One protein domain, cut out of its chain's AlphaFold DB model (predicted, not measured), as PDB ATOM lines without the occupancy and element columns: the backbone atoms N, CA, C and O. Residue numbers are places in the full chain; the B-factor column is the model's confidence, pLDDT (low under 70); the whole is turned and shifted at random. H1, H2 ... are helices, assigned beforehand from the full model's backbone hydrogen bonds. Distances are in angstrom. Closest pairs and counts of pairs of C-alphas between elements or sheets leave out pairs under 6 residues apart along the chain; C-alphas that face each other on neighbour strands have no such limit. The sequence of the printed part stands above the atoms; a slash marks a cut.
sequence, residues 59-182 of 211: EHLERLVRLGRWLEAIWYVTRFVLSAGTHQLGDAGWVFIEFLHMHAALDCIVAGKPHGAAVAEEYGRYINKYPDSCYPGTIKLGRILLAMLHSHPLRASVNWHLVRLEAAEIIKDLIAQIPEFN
ATOM      1  N   GLU A  59      89.354   2.845  87.131       91.19
ATOM      2  CA  GLU A  59      88.126   2.032  87.101       91.19
ATOM      3  C   GLU A  59      87.312   2.120  88.400       91.19
ATOM      4  O   GLU A  59      86.077   2.077  88.388       91.19
ATOM      5  N   HIS A  60      87.992   2.239  89.547       92.81
ATOM      6  CA  HIS A  60      87.319   2.420  90.828       92.81
ATOM      7  C   HIS A  60      86.608   3.772  90.882       92.81
ATOM      8  O   HIS A  60      85.439   3.830  91.273       92.81
ATOM      9  N   LEU A  61      87.288   4.839  90.459       94.75
ATOM     10  CA  LEU A  61      86.699   6.169  90.406       94.75
ATOM     11  C   LEU A  61      85.519   6.227  89.429       94.75
ATOM     12  O   LEU A  61      84.452   6.712  89.800       94.75
ATOM     13  N   GLU A  62      85.670   5.679  88.224       95.31
ATOM     14  CA  GLU A  62      84.576   5.597  87.255       95.31
ATOM     15  C   GLU A  62      83.365   4.873  87.851       95.31
ATOM     16  O   GLU A  62      82.229   5.322  87.709       95.31
ATOM     17  N   ARG A  63      83.581   3.762  88.569       96.12
ATOM     18  CA  ARG A  63      82.493   3.030  89.232       96.12
ATOM     19  C   ARG A  63      81.780   3.892  90.270       96.12
ATOM     20  O   ARG A  63      80.553   3.857  90.328       96.12
ATOM     21  N   LEU A  64      82.515   4.650  91.086       96.50
ATOM     22  CA  LEU A  64      81.908   5.574  92.050       96.50
ATOM     23  C   LEU A  64      81.034   6.613  91.335       96.50
ATOM     24  O   LEU A  64      79.904   6.851  91.759       96.50
ATOM     25  N   VAL A  65      81.515   7.159  90.219       96.69
ATOM     26  CA  VAL A  65      80.814   8.179  89.429       96.69
ATOM     27  C   VAL A  65      79.570   7.623  88.739       96.69
ATOM     28  O   VAL A  65      78.494   8.202  88.886       96.69
ATOM     29  N   ARG A  66      79.655   6.449  88.097       96.62
ATOM     30  CA  ARG A  66      78.491   5.767  87.493       96.62
ATOM     31  C   ARG A  66      77.386   5.514  88.531       96.62
ATOM     32  O   ARG A  66      76.201   5.685  88.241       96.62
ATOM     33  N   LEU A  67      77.776   5.179  89.764       95.62
ATOM     34  CA  LEU A  67      76.864   4.970  90.895       95.62
ATOM     35  C   LEU A  67      76.361   6.270  91.554       95.62
ATOM     36  O   LEU A  67      75.528   6.196  92.453       95.62
ATOM     37  N   GLY A  68      76.851   7.445  91.148       95.31
ATOM     38  CA  GLY A  68      76.477   8.736  91.743       95.31
ATOM     39  C   GLY A  68      77.069   8.975  93.132       95.31
ATOM     40  O   GLY A  68      76.589   9.818  93.884       95.31
ATOM     41  N   ARG A  69      78.117   8.235  93.505       96.50
ATOM     42  CA  ARG A  69      78.804   8.344  94.800       96.50
ATOM     43  C   ARG A  69      79.871   9.435  94.754       96.50
ATOM     44  O   ARG A  69      81.067   9.172  94.877       96.50
ATOM     45  N   TRP A  70      79.425  10.664  94.514       95.81
ATOM     46  CA  TRP A  70      80.300  11.808  94.248       95.81
ATOM     47  C   TRP A  70      81.180  12.190  95.437       95.81
ATOM     48  O   TRP A  70      82.347  12.516  95.250       95.81
ATOM     49  N   LEU A  71      80.656  12.119  96.663       93.31
ATOM     50  CA  LEU A  71      81.436  12.457  97.855       93.31
ATOM     51  C   LEU A  71      82.569  11.449  98.075       93.31
ATOM     52  O   LEU A  71      83.697  11.834  98.371       93.31
ATOM     53  N   GLU A  72      82.295  10.162  97.871       94.25
ATOM     54  CA  GLU A  72      83.315   9.122  97.944       94.25
ATOM     55  C   GLU A  72      84.319   9.216  96.798       94.25
ATOM     56  O   GLU A  72      85.500   8.971  97.027       94.25
ATOM     57  N   ALA A  73      83.886   9.616  95.601       95.19
ATOM     58  CA  ALA A  73      84.779   9.923  94.486       95.19
ATOM     59  C   ALA A  73      85.729  11.082  94.836       95.19
ATOM     60  O   ALA A  73      86.944  10.952  94.675       95.19
ATOM     61  N   ILE A  74      85.204  12.176  95.398       93.06
ATOM     62  CA  ILE A  74      86.009  13.306  95.879       93.06
ATOM     63  C   ILE A  74      86.985  12.833  96.955       93.06
ATOM     64  O   ILE A  74      88.182  13.084  96.838       93.06
ATOM     65  N   TRP A  75      86.528  12.106  97.977       90.94
ATOM     66  CA  TRP A  75      87.408  11.595  99.033       90.94
ATOM     67  C   TRP A  75      88.490  10.663  98.501       90.94
ATOM     68  O   TRP A  75      89.629  10.732  98.961       90.94
ATOM     69  N   TYR A  76      88.154   9.819  97.527       90.94
ATOM     70  CA  TYR A  76      89.107   8.941  96.870       90.94
ATOM     71  C   TYR A  76      90.225   9.745  96.208       90.94
ATOM     72  O   TYR A  76      91.388   9.528  96.529       90.94
ATOM     73  N   VAL A  77      89.883  10.725  95.368       89.00
ATOM     74  CA  VAL A  77      90.867  11.565  94.666       89.00
ATOM     75  C   VAL A  77      91.670  12.431  95.637       89.00
ATOM     76  O   VAL A  77      92.894  12.517  95.532       89.00
ATOM     77  N   THR A  78      91.006  13.037  96.623       85.56
ATOM     78  CA  THR A  78      91.639  13.956  97.582       85.56
ATOM     79  C   THR A  78      92.766  13.277  98.365       85.56
ATOM     80  O   THR A  78      93.754  13.924  98.699       85.56
ATOM     81  N   ARG A  79      92.685  11.961  98.610       82.69
ATOM     82  CA  ARG A  79      93.770  11.194  99.251       82.69
ATOM     83  C   ARG A  79      95.083  11.259  98.474       82.69
ATOM     84  O   ARG A  79      96.146  11.341  99.088       82.69
ATOM     85  N   PHE A  80      95.016  11.255  97.149       79.00
ATOM     86  CA  PHE A  80      96.192  11.325  96.284       79.00
ATOM     87  C   PHE A  80      96.700  12.760  96.145       79.00
ATOM     88  O   PHE A  80      97.899  12.986  96.245       79.00
ATOM     89  N   VAL A  81      95.794  13.737  96.039       74.56
ATOM     90  CA  VAL A  81      96.156  15.167  95.998       74.56
ATOM     91  C   VAL A  81      96.827  15.622  97.298       74.56
ATOM     92  O   VAL A  81      97.830  16.326  97.266       74.56
ATOM     93  N   LEU A  82      96.311  15.197  98.457       68.06
ATOM     94  CA  LEU A  82      96.923  15.502  99.755       68.06
ATOM     95  C   LEU A  82      98.282  14.816  99.922       68.06
ATOM     96  O   LEU A  82      99.185  15.412 100.500       68.06
ATOM     97  N   SER A  83      98.437  13.598  99.394       62.06
ATOM     98  CA  SER A  83      99.709  12.866  99.443       62.06
ATOM     99  C   SER A  83     100.774  13.477  98.523       62.06
ATOM    100  O   SER A  83     101.949  13.451  98.869       62.06
ATOM    101  N   ALA A  84     100.371  14.068  97.392       58.84
ATOM    102  CA  ALA A  84     101.257  14.800  96.483       58.84
ATOM    103  C   ALA A  84     101.588  16.230  96.968       58.84
ATOM    104  O   ALA A  84     102.494  16.873  96.452       58.84
ATOM    105  N   GLY A  85     100.882  16.737  97.984       58.53
ATOM    106  CA  GLY A  85     100.976  18.127  98.424       58.53
ATOM    107  C   GLY A  85     100.186  19.063  97.504       58.53
ATOM    108  O   GLY A  85     100.427  19.160  96.304       58.53
ATOM    109  N   THR A  86      99.249  19.821  98.077       56.22
ATOM    110  CA  THR A  86      98.294  20.679  97.342       56.22
ATOM    111  C   THR A  86      98.939  21.756  96.463       56.22
ATOM    112  O   THR A  86      98.298  22.257  95.542       56.22
ATOM    113  N   HIS A  87     100.201  22.105  96.719       56.81
ATOM    114  CA  HIS A  87     100.972  23.055  95.917       56.81
ATOM    115  C   HIS A  87     101.454  22.500  94.568       56.81
ATOM    116  O   HIS A  87     101.937  23.280  93.751       56.81
ATOM    117  N   GLN A  88     101.333  21.190  94.334       65.62
ATOM    118  CA  GLN A  88     101.804  20.542  93.106       65.62
ATOM    119  C   GLN A  88     100.710  20.355  92.053       65.62
ATOM    120  O   GLN A  88     101.030  19.994  90.929       65.62
ATOM    121  N   LEU A  89      99.439  20.606  92.387       77.06
ATOM    122  CA  LEU A  89      98.334  20.406  91.452       77.06
ATOM    123  C   LEU A  89      98.249  21.576  90.461       77.06
ATOM    124  O   LEU A  89      97.902  22.700  90.844       77.06
ATOM    125  N   GLY A  90      98.563  21.307  89.198       83.12
ATOM    126  CA  GLY A  90      98.410  22.223  88.077       83.12
ATOM    127  C   GLY A  90      96.951  22.421  87.663       83.12
ATOM    128  O   GLY A  90      96.020  21.844  88.232       83.12
ATOM    129  N   ASP A  91      96.741  23.253  86.645       84.56
ATOM    130  CA  ASP A  91      95.402  23.672  86.213       84.56
ATOM    131  C   ASP A  91      94.506  22.492  85.808       84.56
ATOM    132  O   ASP A  91      93.332  22.464  86.175       84.56
ATOM    133  N   ALA A  92      95.054  21.478  85.128       86.38
ATOM    134  CA  ALA A  92      94.311  20.276  84.739       86.38
ATOM    135  C   ALA A  92      93.777  19.506  85.958       86.38
ATOM    136  O   ALA A  92      92.615  19.094  85.989       86.38
ATOM    137  N   GLY A  93      94.600  19.371  87.001       87.50
ATOM    138  CA  GLY A  93      94.192  18.741  88.250       87.50
ATOM    139  C   GLY A  93      93.104  19.537  88.974       87.50
ATOM    140  O   GLY A  93      92.143  18.952  89.473       87.50
ATOM    141  N   TRP A  94      93.192  20.870  88.975       85.00
ATOM    142  CA  TRP A  94      92.136  21.722  89.531       85.00
ATOM    143  C   TRP A  94      90.826  21.622  88.756       85.00
ATOM    144  O   TRP A  94      89.775  21.487  89.378       85.00
ATOM    145  N   VAL A  95      90.874  21.625  87.422       88.19
ATOM    146  CA  VAL A  95      89.691  21.422  86.570       88.19
ATOM    147  C   VAL A  95      89.024  20.085  86.881       88.19
ATOM    148  O   VAL A  95      87.802  20.015  86.979       88.19
ATOM    149  N   PHE A  96      89.810  19.033  87.098       91.44
ATOM    150  CA  PHE A  96      89.290  17.720  87.464       91.44
ATOM    151  C   PHE A  96      88.641  17.684  88.854       91.44
ATOM    152  O   PHE A  96      87.558  17.119  89.023       91.44
ATOM    153  N   ILE A  97      89.257  18.316  89.853       89.75
ATOM    154  CA  ILE A  97      88.657  18.442  91.186       89.75
ATOM    155  C   ILE A  97      87.354  19.241  91.118       89.75
ATOM    156  O   ILE A  97      86.350  18.826  91.700       89.75
ATOM    157  N   GLU A  98      87.353  20.351  90.387       89.19
ATOM    158  CA  GLU A  98      86.177  21.193  90.193       89.19
ATOM    159  C   GLU A  98      85.056  20.425  89.486       89.19
ATOM    160  O   GLU A  98      83.903  20.471  89.911       89.19
ATOM    161  N   PHE A  99      85.396  19.639  88.462       93.56
ATOM    162  CA  PHE A  99      84.459  18.773  87.755       93.56
ATOM    163  C   PHE A  99      83.707  17.845  88.720       93.56
ATOM    164  O   PHE A  99      82.477  17.770  88.662       93.56
ATOM    165  N   LEU A 100      84.413  17.189  89.649       95.50
ATOM    166  CA  LEU A 100      83.790  16.320  90.653       95.50
ATOM    167  C   LEU A 100      82.907  17.104  91.636       95.50
ATOM    168  O   LEU A 100      81.801  16.659  91.952       95.50
ATOM    169  N   HIS A 101      83.357  18.274  92.093       94.00
ATOM    170  CA  HIS A 101      82.584  19.116  93.011       94.00
ATOM    171  C   HIS A 101      81.302  19.653  92.368       94.00
ATOM    172  O   HIS A 101      80.246  19.620  93.000       94.00
ATOM    173  N   MET A 102      81.353  20.077  91.102       94.44
ATOM    174  CA  MET A 102      80.169  20.554  90.380       94.44
ATOM    175  C   MET A 102      79.127  19.450  90.206       94.44
ATOM    176  O   MET A 102      77.933  19.688  90.400       94.44
ATOM    177  N   HIS A 103      79.557  18.224  89.905       96.19
ATOM    178  CA  HIS A 103      78.640  17.093  89.816       96.19
ATOM    179  C   HIS A 103      78.054  16.703  91.179       96.19
ATOM    180  O   HIS A 103      76.860  16.418  91.264       96.19
ATOM    181  N   ALA A 104      78.846  16.764  92.254       96.56
ATOM    182  CA  ALA A 104      78.345  16.565  93.613       96.56
ATOM    183  C   ALA A 104      77.298  17.625  94.004       96.56
ATOM    184  O   ALA A 104      76.285  17.301  94.631       96.56
ATOM    185  N   ALA A 105      77.515  18.886  93.615       96.19
ATOM    186  CA  ALA A 105      76.571  19.973  93.846       96.19
ATOM    187  C   ALA A 105      75.266  19.761  93.065       96.19
ATOM    188  O   ALA A 105      74.186  19.873  93.648       96.19
ATOM    189  N   LEU A 106      75.351  19.384  91.784       96.12
ATOM    190  CA  LEU A 106      74.186  19.036  90.964       96.12
ATOM    191  C   LEU A 106      73.398  17.868  91.565       96.12
ATOM    192  O   LEU A 106      72.182  17.967  91.705       96.12
ATOM    193  N   ASP A 107      74.073  16.802  91.991       96.00
ATOM    194  CA  ASP A 107      73.430  15.661  92.649       96.00
ATOM    195  C   ASP A 107      72.709  16.082  93.938       96.00
ATOM    196  O   ASP A 107      71.559  15.705  94.169       96.00
ATOM    197  N   CYS A 108      73.324  16.959  94.738       96.62
ATOM    198  CA  CYS A 108      72.680  17.532  95.916       96.62
ATOM    199  C   CYS A 108      71.438  18.359  95.559       96.62
ATOM    200  O   CYS A 108      70.414  18.212  96.222       96.62
ATOM    201  N   ILE A 109      71.499  19.194  94.519       96.38
ATOM    202  CA  ILE A 109      70.353  19.980  94.035       96.38
ATOM    203  C   ILE A 109      69.207  19.055  93.595       96.38
ATOM    204  O   ILE A 109      68.042  19.284  93.931       96.38
ATOM    205  N   VAL A 110      69.521  17.992  92.855       94.31
ATOM    206  CA  VAL A 110      68.535  17.006  92.387       94.31
ATOM    207  C   VAL A 110      67.903  16.270  93.563       94.31
ATOM    208  O   VAL A 110      66.684  16.130  93.610       94.31
ATOM    209  N   ALA A 111      68.710  15.888  94.552       93.56
ATOM    210  CA  ALA A 111      68.259  15.233  95.774       93.56
ATOM    211  C   ALA A 111      67.586  16.179  96.791       93.56
ATOM    212  O   ALA A 111      67.165  15.719  97.850       93.56
ATOM    213  N   GLY A 112      67.513  17.490  96.522       93.38
ATOM    214  CA  GLY A 112      66.950  18.479  97.451       93.38
ATOM    215  C   GLY A 112      67.782  18.699  98.721       93.38
ATOM    216  O   GLY A 112      67.250  19.110  99.749       93.38
ATOM    217  N   LYS A 113      69.086  18.404  98.682       94.75
ATOM    218  CA  LYS A 113      70.009  18.565  99.811       94.75
ATOM    219  C   LYS A 113      70.515  20.013  99.907       94.75
ATOM    220  O   LYS A 113      70.864  20.606  98.883       94.75
ATOM    221  N   PRO A 114      70.684  20.556 101.128       94.62
ATOM    222  CA  PRO A 114      71.037  21.964 101.336       94.62
ATOM    223  C   PRO A 114      72.418  22.340 100.784       94.62
ATOM    224  O   PRO A 114      72.627  23.475 100.367       94.62
ATOM    225  N   HIS A 115      73.356  21.389 100.731       93.25
ATOM    226  CA  HIS A 115      74.708  21.639 100.227       93.25
ATOM    227  C   HIS A 115      74.718  22.155  98.778       93.25
ATOM    228  O   HIS A 115      75.465  23.074  98.459       93.25
ATOM    229  N   GLY A 116      73.855  21.608  97.917       93.56
ATOM    230  CA  GLY A 116      73.775  22.023  96.517       93.56
ATOM    231  C   GLY A 116      73.256  23.455  96.353       93.56
ATOM    232  O   GLY A 116      73.786  24.210  95.541       93.56
ATOM    233  N   ALA A 117      72.273  23.847  97.172       95.56
ATOM    234  CA  ALA A 117      71.765  25.217  97.203       95.56
ATOM    235  C   ALA A 117      72.845  26.206  97.664       95.56
ATOM    236  O   ALA A 117      73.066  27.215  97.001       95.56
ATOM    237  N   ALA A 118      73.586  25.869  98.725       96.00
ATOM    238  CA  ALA A 118      74.669  26.709  99.235       96.00
ATOM    239  C   ALA A 118      75.762  26.969  98.180       96.00
ATOM    240  O   ALA A 118      76.210  28.105  98.021       96.00
ATOM    241  N   VAL A 119      76.157  25.937  97.423       93.81
ATOM    242  CA  VAL A 119      77.126  26.077  96.322       93.81
ATOM    243  C   VAL A 119      76.557  26.978  95.221       93.81
ATOM    244  O   VAL A 119      77.213  27.927  94.801       93.81
ATOM    245  N   ALA A 120      75.322  26.739  94.771       95.06
ATOM    246  CA  ALA A 120      74.697  27.553  93.726       95.06
ATOM    247  C   ALA A 120      74.568  29.036  94.130       95.06
ATOM    248  O   ALA A 120      74.840  29.924  93.321       95.06
ATOM    249  N   GLU A 121      74.214  29.316  95.385       94.62
ATOM    250  CA  GLU A 121      74.141  30.674  95.936       94.62
ATOM    251  C   GLU A 121      75.512  31.359  96.006       94.62
ATOM    252  O   GLU A 121      75.614  32.565  95.777       94.62
ATOM    253  N   GLU A 122      76.584  30.622  96.297       93.00
ATOM    254  CA  GLU A 122      77.949  31.150  96.247       93.00
ATOM    255  C   GLU A 122      78.328  31.603  94.833       93.00
ATOM    256  O   GLU A 122      78.803  32.729  94.659       93.00
ATOM    257  N   TYR A 123      78.013  30.798  93.815       91.94
ATOM    258  CA  TYR A 123      78.163  31.215  92.419       91.94
ATOM    259  C   TYR A 123      77.263  32.401  92.069       91.94
ATOM    260  O   TYR A 123      77.703  33.309  91.367       91.94
ATOM    261  N   GLY A 124      76.028  32.441  92.573       91.88
ATOM    262  CA  GLY A 124      75.127  33.580  92.384       91.88
ATOM    263  C   GLY A 124      75.710  34.880  92.943       91.88
ATOM    264  O   GLY A 124      75.743  35.897  92.250       91.88
ATOM    265  N   ARG A 125      76.261  34.840  94.162       92.88
ATOM    266  CA  ARG A 125      76.975  35.980  94.759       92.88
ATOM    267  C   ARG A 125      78.195  36.378  93.935       92.88
ATOM    268  O   ARG A 125      78.426  37.571  93.750       92.88
ATOM    269  N   TYR A 126      78.954  35.407  93.428       88.69
ATOM    270  CA  TYR A 126      80.105  35.667  92.564       88.69
ATOM    271  C   TYR A 126      79.701  36.380  91.267       88.69
ATOM    272  O   TYR A 126      80.268  37.423  90.948       88.69
ATOM    273  N   ILE A 127      78.689  35.871  90.556       91.06
ATOM    274  CA  ILE A 127      78.179  36.462  89.309       91.06
ATOM    275  C   ILE A 127      77.695  37.894  89.548       91.06
ATOM    276  O   ILE A 127      78.040  38.791  88.788       91.06
ATOM    277  N   ASN A 128      76.939  38.124  90.625       90.06
ATOM    278  CA  ASN A 128      76.427  39.455  90.951       90.06
ATOM    279  C   ASN A 128      77.547  40.444  91.296       90.06
ATOM    280  O   ASN A 128      77.448  41.626  90.982       90.06
ATOM    281  N   LYS A 129      78.616  39.968  91.946       90.44
ATOM    282  CA  LYS A 129      79.770  40.795  92.308       90.44
ATOM    283  C   LYS A 129      80.672  41.098  91.109       90.44
ATOM    284  O   LYS A 129      81.288  42.159  91.074       90.44
ATOM    285  N   TYR A 130      80.758  40.178  90.150       86.25
ATOM    286  CA  TYR A 130      81.639  40.267  88.985       86.25
ATOM    287  C   TYR A 130      80.864  39.989  87.684       86.25
ATOM    288  O   TYR A 130      81.107  38.967  87.035       86.25
ATOM    289  N   PRO A 131      79.935  40.879  87.285       79.12
ATOM    290  CA  PRO A 131      79.072  40.652  86.122       79.12
ATOM    291  C   PRO A 131      79.862  40.536  84.807       79.12
ATOM    292  O   PRO A 131      79.514  39.711  83.965       79.12
ATOM    293  N   ASP A 132      80.970  41.274  84.685       82.31
ATOM    294  CA  ASP A 132      81.865  41.281  83.516       82.31
ATOM    295  C   ASP A 132      83.109  40.400  83.718       82.31
ATOM    296  O   ASP A 132      84.198  40.693  83.222       82.31
ATOM    297  N   SER A 133      82.985  39.327  84.508       79.75
ATOM    298  CA  SER A 133      84.109  38.435  84.794       79.75
ATOM    299  C   SER A 133      84.750  37.901  83.507       79.75
ATOM    300  O   SER A 133      84.077  37.317  82.657       79.75
ATOM    301  N   CYS A 134      86.080  37.997  83.418       75.25
ATOM    302  CA  CYS A 134      86.871  37.414  82.330       75.25
ATOM    303  C   CYS A 134      86.867  35.870  82.320       75.25
ATOM    304  O   CYS A 134      87.532  35.266  81.480       75.25
ATOM    305  N   TYR A 135      86.130  35.228  83.234       80.06
ATOM    306  CA  TYR A 135      85.989  33.778  83.352       80.06
ATOM    307  C   TYR A 135      84.599  33.315  82.887       80.06
ATOM    308  O   TYR A 135      83.737  32.989  83.711       80.06
ATOM    309  N   PRO A 136      84.355  33.239  81.564       82.44
ATOM    310  CA  PRO A 136      83.046  32.879  81.022       82.44
ATOM    311  C   PRO A 136      82.597  31.472  81.444       82.44
ATOM    312  O   PRO A 136      81.401  31.233  81.604       82.44
ATOM    313  N   GLY A 137      83.543  30.554  81.680       84.06
ATOM    314  CA  GLY A 137      83.261  29.206  82.181       84.06
ATOM    315  C   GLY A 137      82.596  29.211  83.559       84.06
ATOM    316  O   GLY A 137      81.544  28.601  83.732       84.06
ATOM    317  N   THR A 138      83.145  29.966  84.514       84.50
ATOM    318  CA  THR A 138      82.611  30.094  85.881       84.50
ATOM    319  C   THR A 138      81.211  30.703  85.884       84.50
ATOM    320  O   THR A 138      80.316  30.205  86.565       84.50
ATOM    321  N   ILE A 139      80.987  31.742  85.071       88.75
ATOM    322  CA  ILE A 139      79.664  32.368  84.923       88.75
ATOM    323  C   ILE A 139      78.657  31.371  84.334       88.75
ATOM    324  O   ILE A 139      77.528  31.265  84.818       88.75
ATOM    325  N   LYS A 140      79.057  30.610  83.308       90.69
ATOM    326  CA  LYS A 140      78.209  29.582  82.691       90.69
ATOM    327  C   LYS A 140      77.848  28.477  83.686       90.69
ATOM    328  O   LYS A 140      76.674  28.128  83.778       90.69
ATOM    329  N   LEU A 141      78.820  27.972  84.449       90.25
ATOM    330  CA  LEU A 141      78.598  26.964  85.491       90.25
ATOM    331  C   LEU A 141      77.623  27.464  86.559       90.25
ATOM    332  O   LEU A 141      76.631  26.795  86.842       90.25
ATOM    333  N   GLY A 142      77.841  28.672  87.081       91.94
ATOM    334  CA  GLY A 142      76.953  29.258  88.081       91.94
ATOM    335  C   GLY A 142      75.516  29.415  87.581       91.94
ATOM    336  O   GLY A 142      74.572  29.067  88.286       91.94
ATOM    337  N   ARG A 143      75.330  29.851  86.328       93.31
ATOM    338  CA  ARG A 143      73.998  29.930  85.704       93.31
ATOM    339  C   ARG A 143      73.326  28.564  85.573       93.31
ATOM    340  O   ARG A 143      72.126  28.473  85.807       93.31
ATOM    341  N   ILE A 144      74.076  27.513  85.232       94.75
ATOM    342  CA  ILE A 144      73.548  26.139  85.168       94.75
ATOM    343  C   ILE A 144      73.087  25.678  86.554       94.75
ATOM    344  O   ILE A 144      71.966  25.191  86.683       94.75
ATOM    345  N   LEU A 145      73.911  25.866  87.591       95.69
ATOM    346  CA  LEU A 145      73.564  25.486  88.965       95.69
ATOM    347  C   LEU A 145      72.297  26.202  89.447       95.69
ATOM    348  O   LEU A 145      71.383  25.553  89.950       95.69
ATOM    349  N   LEU A 146      72.209  27.517  89.237       96.12
ATOM    350  CA  LEU A 146      71.035  28.313  89.605       96.12
ATOM    351  C   LEU A 146      69.784  27.888  88.824       96.12
ATOM    352  O   LEU A 146      68.713  27.738  89.410       96.12
ATOM    353  N   ALA A 147      69.906  27.642  87.517       96.50
ATOM    354  CA  ALA A 147      68.789  27.170  86.702       96.50
ATOM    355  C   ALA A 147      68.265  25.812  87.194       96.50
ATOM    356  O   ALA A 147      67.054  25.633  87.336       96.50
ATOM    357  N   MET A 148      69.167  24.876  87.507       96.38
ATOM    358  CA  MET A 148      68.803  23.579  88.080       96.38
ATOM    359  C   MET A 148      68.162  23.732  89.462       96.38
ATOM    360  O   MET A 148      67.156  23.082  89.738       96.38
ATOM    361  N   LEU A 149      68.698  24.605  90.321       96.81
ATOM    362  CA  LEU A 149      68.162  24.845  91.662       96.81
ATOM    363  C   LEU A 149      66.714  25.347  91.617       96.81
ATOM    364  O   LEU A 149      65.864  24.849  92.355       96.81
ATOM    365  N   HIS A 150      66.424  26.309  90.741       96.19
ATOM    366  CA  HIS A 150      65.135  27.000  90.725       96.19
ATOM    367  C   HIS A 150      64.079  26.350  89.820       96.19
ATOM    368  O   HIS A 150      62.888  26.573  90.028       96.19
ATOM    369  N   SER A 151      64.470  25.528  88.842       96.44
ATOM    370  CA  SER A 151      63.531  24.906  87.902       96.44
ATOM    371  C   SER A 151      63.355  23.412  88.169       96.44
ATOM    372  O   SER A 151      64.168  22.574  87.776       96.44
ATOM    373  N   HIS A 152      62.248  23.050  88.822       93.88
ATOM    374  CA  HIS A 152      61.870  21.644  88.972       93.88
ATOM    375  C   HIS A 152      61.602  20.938  87.627       93.88
ATOM    376  O   HIS A 152      62.145  19.847  87.445       93.88
ATOM    377  N   PRO A 153      60.871  21.534  86.657       95.75
ATOM    378  CA  PRO A 153      60.657  20.903  85.353       95.75
ATOM    379  C   PRO A 153      61.964  20.595  84.616       95.75
ATOM    380  O   PRO A 153      62.102  19.516  84.048       95.75
ATOM    381  N   LEU A 154      62.951  21.499  84.692       94.44
ATOM    382  CA  LEU A 154      64.269  21.283  84.092       94.44
ATOM    383  C   LEU A 154      64.994  20.093  84.732       94.44
ATOM    384  O   LEU A 154      65.552  19.257  84.028       94.44
ATOM    385  N   ARG A 155      64.972  19.978  86.064       94.50
ATOM    386  CA  ARG A 155      65.580  18.826  86.751       94.50
ATOM    387  C   ARG A 155      64.891  17.514  86.390       94.50
ATOM    388  O   ARG A 155      65.569  16.500  86.245       94.50
ATOM    389  N   ALA A 156      63.568  17.535  86.255       94.25
ATOM    390  CA  ALA A 156      62.776  16.360  85.912       94.25
ATOM    391  C   ALA A 156      62.984  15.906  84.455       94.25
ATOM    392  O   ALA A 156      62.854  14.719  84.171       94.25
ATOM    393  N   SER A 157      63.333  16.818  83.539       96.12
ATOM    394  CA  SER A 157      63.557  16.487  82.125       96.12
ATOM    395  C   SER A 157      64.942  15.901  81.825       96.12
ATOM    396  O   SER A 157      65.169  15.399  80.726       96.12
ATOM    397  N   VAL A 158      65.895  15.989  82.756       96.19
ATOM    398  CA  VAL A 158      67.277  15.528  82.551       96.19
ATOM    399  C   VAL A 158      67.417  14.042  82.883       96.19
ATOM    400  O   VAL A 158      67.038  13.584  83.961       96.19
ATOM    401  N   ASN A 159      68.052  13.284  81.987       96.62
ATOM    402  CA  ASN A 159      68.440  11.903  82.260       96.62
ATOM    403  C   ASN A 159      69.718  11.857  83.117       96.62
ATOM    404  O   ASN A 159      70.833  11.752  82.606       96.62
ATOM    405  N   TRP A 160      69.554  11.904  84.440       94.56
ATOM    406  CA  TRP A 160      70.671  11.894  85.395       94.56
ATOM    407  C   TRP A 160      71.512  10.616  85.363       94.56
ATOM    408  O   TRP A 160      72.684  10.648  85.729       94.56
ATOM    409  N   HIS A 161      70.940   9.490  84.928       95.94
ATOM    410  CA  HIS A 161      71.711   8.267  84.735       95.94
ATOM    411  C   HIS A 161      72.704   8.425  83.581       95.94
ATOM    412  O   HIS A 161      73.882   8.125  83.752       95.94
ATOM    413  N   LEU A 162      72.251   8.962  82.444       97.06
ATOM    414  CA  LEU A 162      73.125   9.247  81.308       97.06
ATOM    415  C   LEU A 162      74.209  10.270  81.673       97.06
ATOM    416  O   LEU A 162      75.370  10.035  81.371       97.06
ATOM    417  N   VAL A 163      73.863  11.337  82.406       96.38
ATOM    418  CA  VAL A 163      74.847  12.328  82.893       96.38
ATOM    419  C   VAL A 163      75.986  11.659  83.671       96.38
ATOM    420  O   VAL A 163      77.148  11.997  83.469       96.38
ATOM    421  N   ARG A 164      75.679  10.684  84.536       96.50
ATOM    422  CA  ARG A 164      76.701   9.938  85.290       96.50
ATOM    423  C   ARG A 164      77.557   9.028  84.416       96.50
ATOM    424  O   ARG A 164      78.740   8.875  84.704       96.50
ATOM    425  N   LEU A 165      76.970   8.406  83.393       96.69
ATOM    426  CA  LEU A 165      77.719   7.574  82.449       96.69
ATOM    427  C   LEU A 165      78.707   8.423  81.648       96.69
ATOM    428  O   LEU A 165      79.892   8.116  81.651       96.69
ATOM    429  N   GLU A 166      78.240   9.525  81.065       96.69
ATOM    430  CA  GLU A 166      79.084  10.464  80.317       96.69
ATOM    431  C   GLU A 166      80.185  11.061  81.200       96.69
ATOM    432  O   GLU A 166      81.347  11.126  80.809       96.69
ATOM    433  N   ALA A 167      79.853  11.433  82.440       96.69
ATOM    434  CA  ALA A 167      80.847  11.938  83.379       96.69
ATOM    435  C   ALA A 167      81.939  10.904  83.694       96.69
ATOM    436  O   ALA A 167      83.097  11.279  83.859       96.69
ATOM    437  N   ALA A 168      81.593   9.615  83.772       95.56
ATOM    438  CA  ALA A 168      82.574   8.558  83.991       95.56
ATOM    439  C   ALA A 168      83.531   8.400  82.799       95.56
ATOM    440  O   ALA A 168      84.722   8.208  83.022       95.56
ATOM    441  N   GLU A 169      83.042   8.541  81.564       93.75
ATOM    442  CA  GLU A 169      83.902   8.516  80.374       93.75
ATOM    443  C   GLU A 169      84.832   9.740  80.331       93.75
ATOM    444  O   GLU A 169      86.041   9.597  80.159       93.75
ATOM    445  N   ILE A 170      84.310  10.940  80.618       94.44
ATOM    446  CA  ILE A 170      85.103  12.183  80.662       94.44
ATOM    447  C   ILE A 170      86.223  12.109  81.710       94.44
ATOM    448  O   ILE A 170      87.313  12.640  81.497       94.44
ATOM    449  N   ILE A 171      85.986  11.454  82.849       92.94
ATOM    450  CA  ILE A 171      86.989  11.308  83.914       92.94
ATOM    451  C   ILE A 171      88.267  10.646  83.404       92.94
ATOM    452  O   ILE A 171      89.359  11.067  83.787       92.94
ATOM    453  N   LYS A 172      88.144   9.644  82.532       87.88
ATOM    454  CA  LYS A 172      89.291   8.950  81.948       87.88
ATOM    455  C   LYS A 172      90.161   9.905  81.128       87.88
ATOM    456  O   LYS A 172      91.381   9.920  81.296       87.88
ATOM    457  N   ASP A 173      89.523  10.742  80.315       89.38
ATOM    458  CA  ASP A 173      90.201  11.729  79.473       89.38
ATOM    459  C   ASP A 173      90.815  12.865  80.295       89.38
ATOM    460  O   ASP A 173      91.904  13.346  79.975       89.38
ATOM    461  N   LEU A 174      90.145  13.288  81.373       89.25
ATOM    462  CA  LEU A 174      90.680  14.290  82.293       89.25
ATOM    463  C   LEU A 174      91.915  13.761  83.019       89.25
ATOM    464  O   LEU A 174      92.923  14.453  83.062       89.25
ATOM    465  N   ILE A 175      91.881  12.533  83.540       88.06
ATOM    466  CA  ILE A 175      93.022  11.948  84.263       88.06
ATOM    467  C   ILE A 175      94.254  11.825  83.370       88.06
ATOM    468  O   ILE A 175      95.357  12.112  83.828       88.06
ATOM    469  N   ALA A 176      94.081  11.457  82.098       86.25
ATOM    470  CA  ALA A 176      95.189  11.364  81.148       86.25
ATOM    471  C   ALA A 176      95.936  12.700  80.942       86.25
ATOM    472  O   ALA A 176      97.089  12.702  80.516       86.25
ATOM    473  N   GLN A 177      95.293  13.831  81.249       85.88
ATOM    474  CA  GLN A 177      95.858  15.178  81.127       85.88
ATOM    475  C   GLN A 177      96.519  15.682  82.420       85.88
ATOM    476  O   GLN A 177      97.084  16.774  82.415       85.88
ATOM    477  N   ILE A 178      96.447  14.928  83.522       86.12
ATOM    478  CA  ILE A 178      96.935  15.339  84.846       86.12
ATOM    479  C   ILE A 178      98.302  14.685  85.088       86.12
ATOM    480  O   ILE A 178      98.358  13.524  85.511       86.12
ATOM    481  N   PRO A 179      99.423  15.383  84.817       77.94
ATOM    482  CA  PRO A 179     100.753  14.797  84.952       77.94
ATOM    483  C   PRO A 179     101.053  14.311  86.374       77.94
ATOM    484  O   PRO A 179     101.786  13.341  86.545       77.94
ATOM    485  N   GLU A 180     100.439  14.923  87.382       78.81
ATOM    486  CA  GLU A 180     100.578  14.590  88.799       78.81
ATOM    487  C   GLU A 180     100.052  13.186  89.132       78.81
ATOM    488  O   GLU A 180     100.484  12.578  90.112       78.81
ATOM    489  N   PHE A 181      99.139  12.637  88.321       76.69
ATOM    490  CA  PHE A 181      98.666  11.264  88.483       76.69
ATOM    491  C   PHE A 181      99.492  10.241  87.704       76.69
ATOM    492  O   PHE A 181      99.393   9.056  88.008       76.69
ATOM    493  N   ASN A 182     100.350  10.643  86.763       76.25
ATOM    494  CA  ASN A 182     101.066   9.701  85.895       76.25
ATOM    495  C   ASN A 182     101.921   8.686  86.659       76.25
ATOM    496  O   ASN A 182     101.980   7.517  86.270       76.25
TER     497      ASN A 182
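Overview. This is residues 59 to 182 of the 211 residues of an uncharacterized protein of Oryza meyeriana var. granulata (UniProt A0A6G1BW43). One long helix, H3, runs through the middle of the domain: H1, H2 and H7 lie on one side of it and make with it a loose ring of four helices, while H4 and H5, crossed on each other, pack on the last part of H3 on its other side. Short H6 makes the corner between H5 and H7, short H8 lies near the first part of H3 and the end of H2, and residues 132 to 137, of which 136 and 137 belong to H5, stick out. The printed part has 124 residues with eight named helices, H1 to H8 in order along the chain, and no named strand; its class is all helix. It is compact, with a radius of gyration of the C-alphas of 15.0 A and spans of 40 by 33 by 23 A.

Arrangement. H1, residues 59 to 66, touches H2, residues 70 to 84, and the closest C-alphas are those of Leu 64 and Ala 73, 5.8 A apart. H2 touches H1 with residues 70 to 76 alone; the two form a helical hairpin, opposite ways at a steep tilt of 36 degrees, only just past shallow. H2 and H3, residues 91 to 110, form a second helical hairpin at a shallow tilt of 22 degrees. Here residues 70 to 74 touch residues 97 to 104, and the closest C-alphas are those of Trp 70 and Ala 104, 5.2 A apart. H3 is the hub, touching four other helices. Its residues 104 to 109 touch residues 114 to 120 of H4, residues 114 to 129, at a steep tilt of 60 degrees, opposite ways; the closest C-alphas, of Ala 105 and Gly 116, are 4.4 A apart. H4 touches H5, residues 136 to 150, at a steep tilt of 47 degrees, opposite ways, closest at the C-alphas of Tyr 123 and Gly 142, 4.9 A. Residues 145 to 149 of H5 touch residues 105 to 110 of H3, the same way at a shallow tilt of 13 degrees; the C-alphas of Ile 109 and Leu 149 are closest, at 5.8 A. H6, residues 152 to 157, and H5 touch only at the corner, and only just, with 3 pairs of C-alphas within 8 A; the closest are those of Met 148 and Arg 155, 5.9 A. H7, residues 160 to 176, touches H1, opposite ways at a shallow tilt of 31 degrees, closest at the C-alphas of Glu 62 and Ala 168, 4.8 A. Residues 171 to 175 of H7 touch residues 92 to 96 of H3, opposite ways at a shallow tilt of 11 degrees; the closest C-alphas are those of Phe 96 and Leu 174, 6.4 A. H8, residues 179 to 182, is close to H2 but not clearly touching, with the C-alphas of Ala 84 and Glu 180 closest at 7.7 A. Among the pairs that stay apart are H1 and H3, H2 and H7, and H5 and H7. Every O i to N i+4 pair is within hydrogen-bond range in H1, H3, H4, H5 and H6, against 10 of 11 in H2 and 11 of 13 in H7; H8 is too short for such a pair.

Along the chain. H1, residues 59 to 66, begins at C-alpha 59, (88.126, 2.032, 87.101). From first to last C-alpha H2 measures 21.3 A, H3 28.4 A, H4 22.6 A, H5 21.2 A and H7 24.9 A. H3 runs from C-alpha 91 at (95.402, 23.672, 86.213) to C-alpha 110 at (68.535, 17.006, 92.387). H6 and H8 are short, and H8 ends at C-alpha 182, (101.066, 9.701, 85.895).

Size, cuts and confidence. The C-alphas of Ala 84 and Pro 153 are the two farthest apart, at 42.5 A. The printed part has no cut, and no link is long. Mean pLDDT of the printed part is 89.5; residues 82 to 88, of which 82 to 84 belong to H2, are under 70.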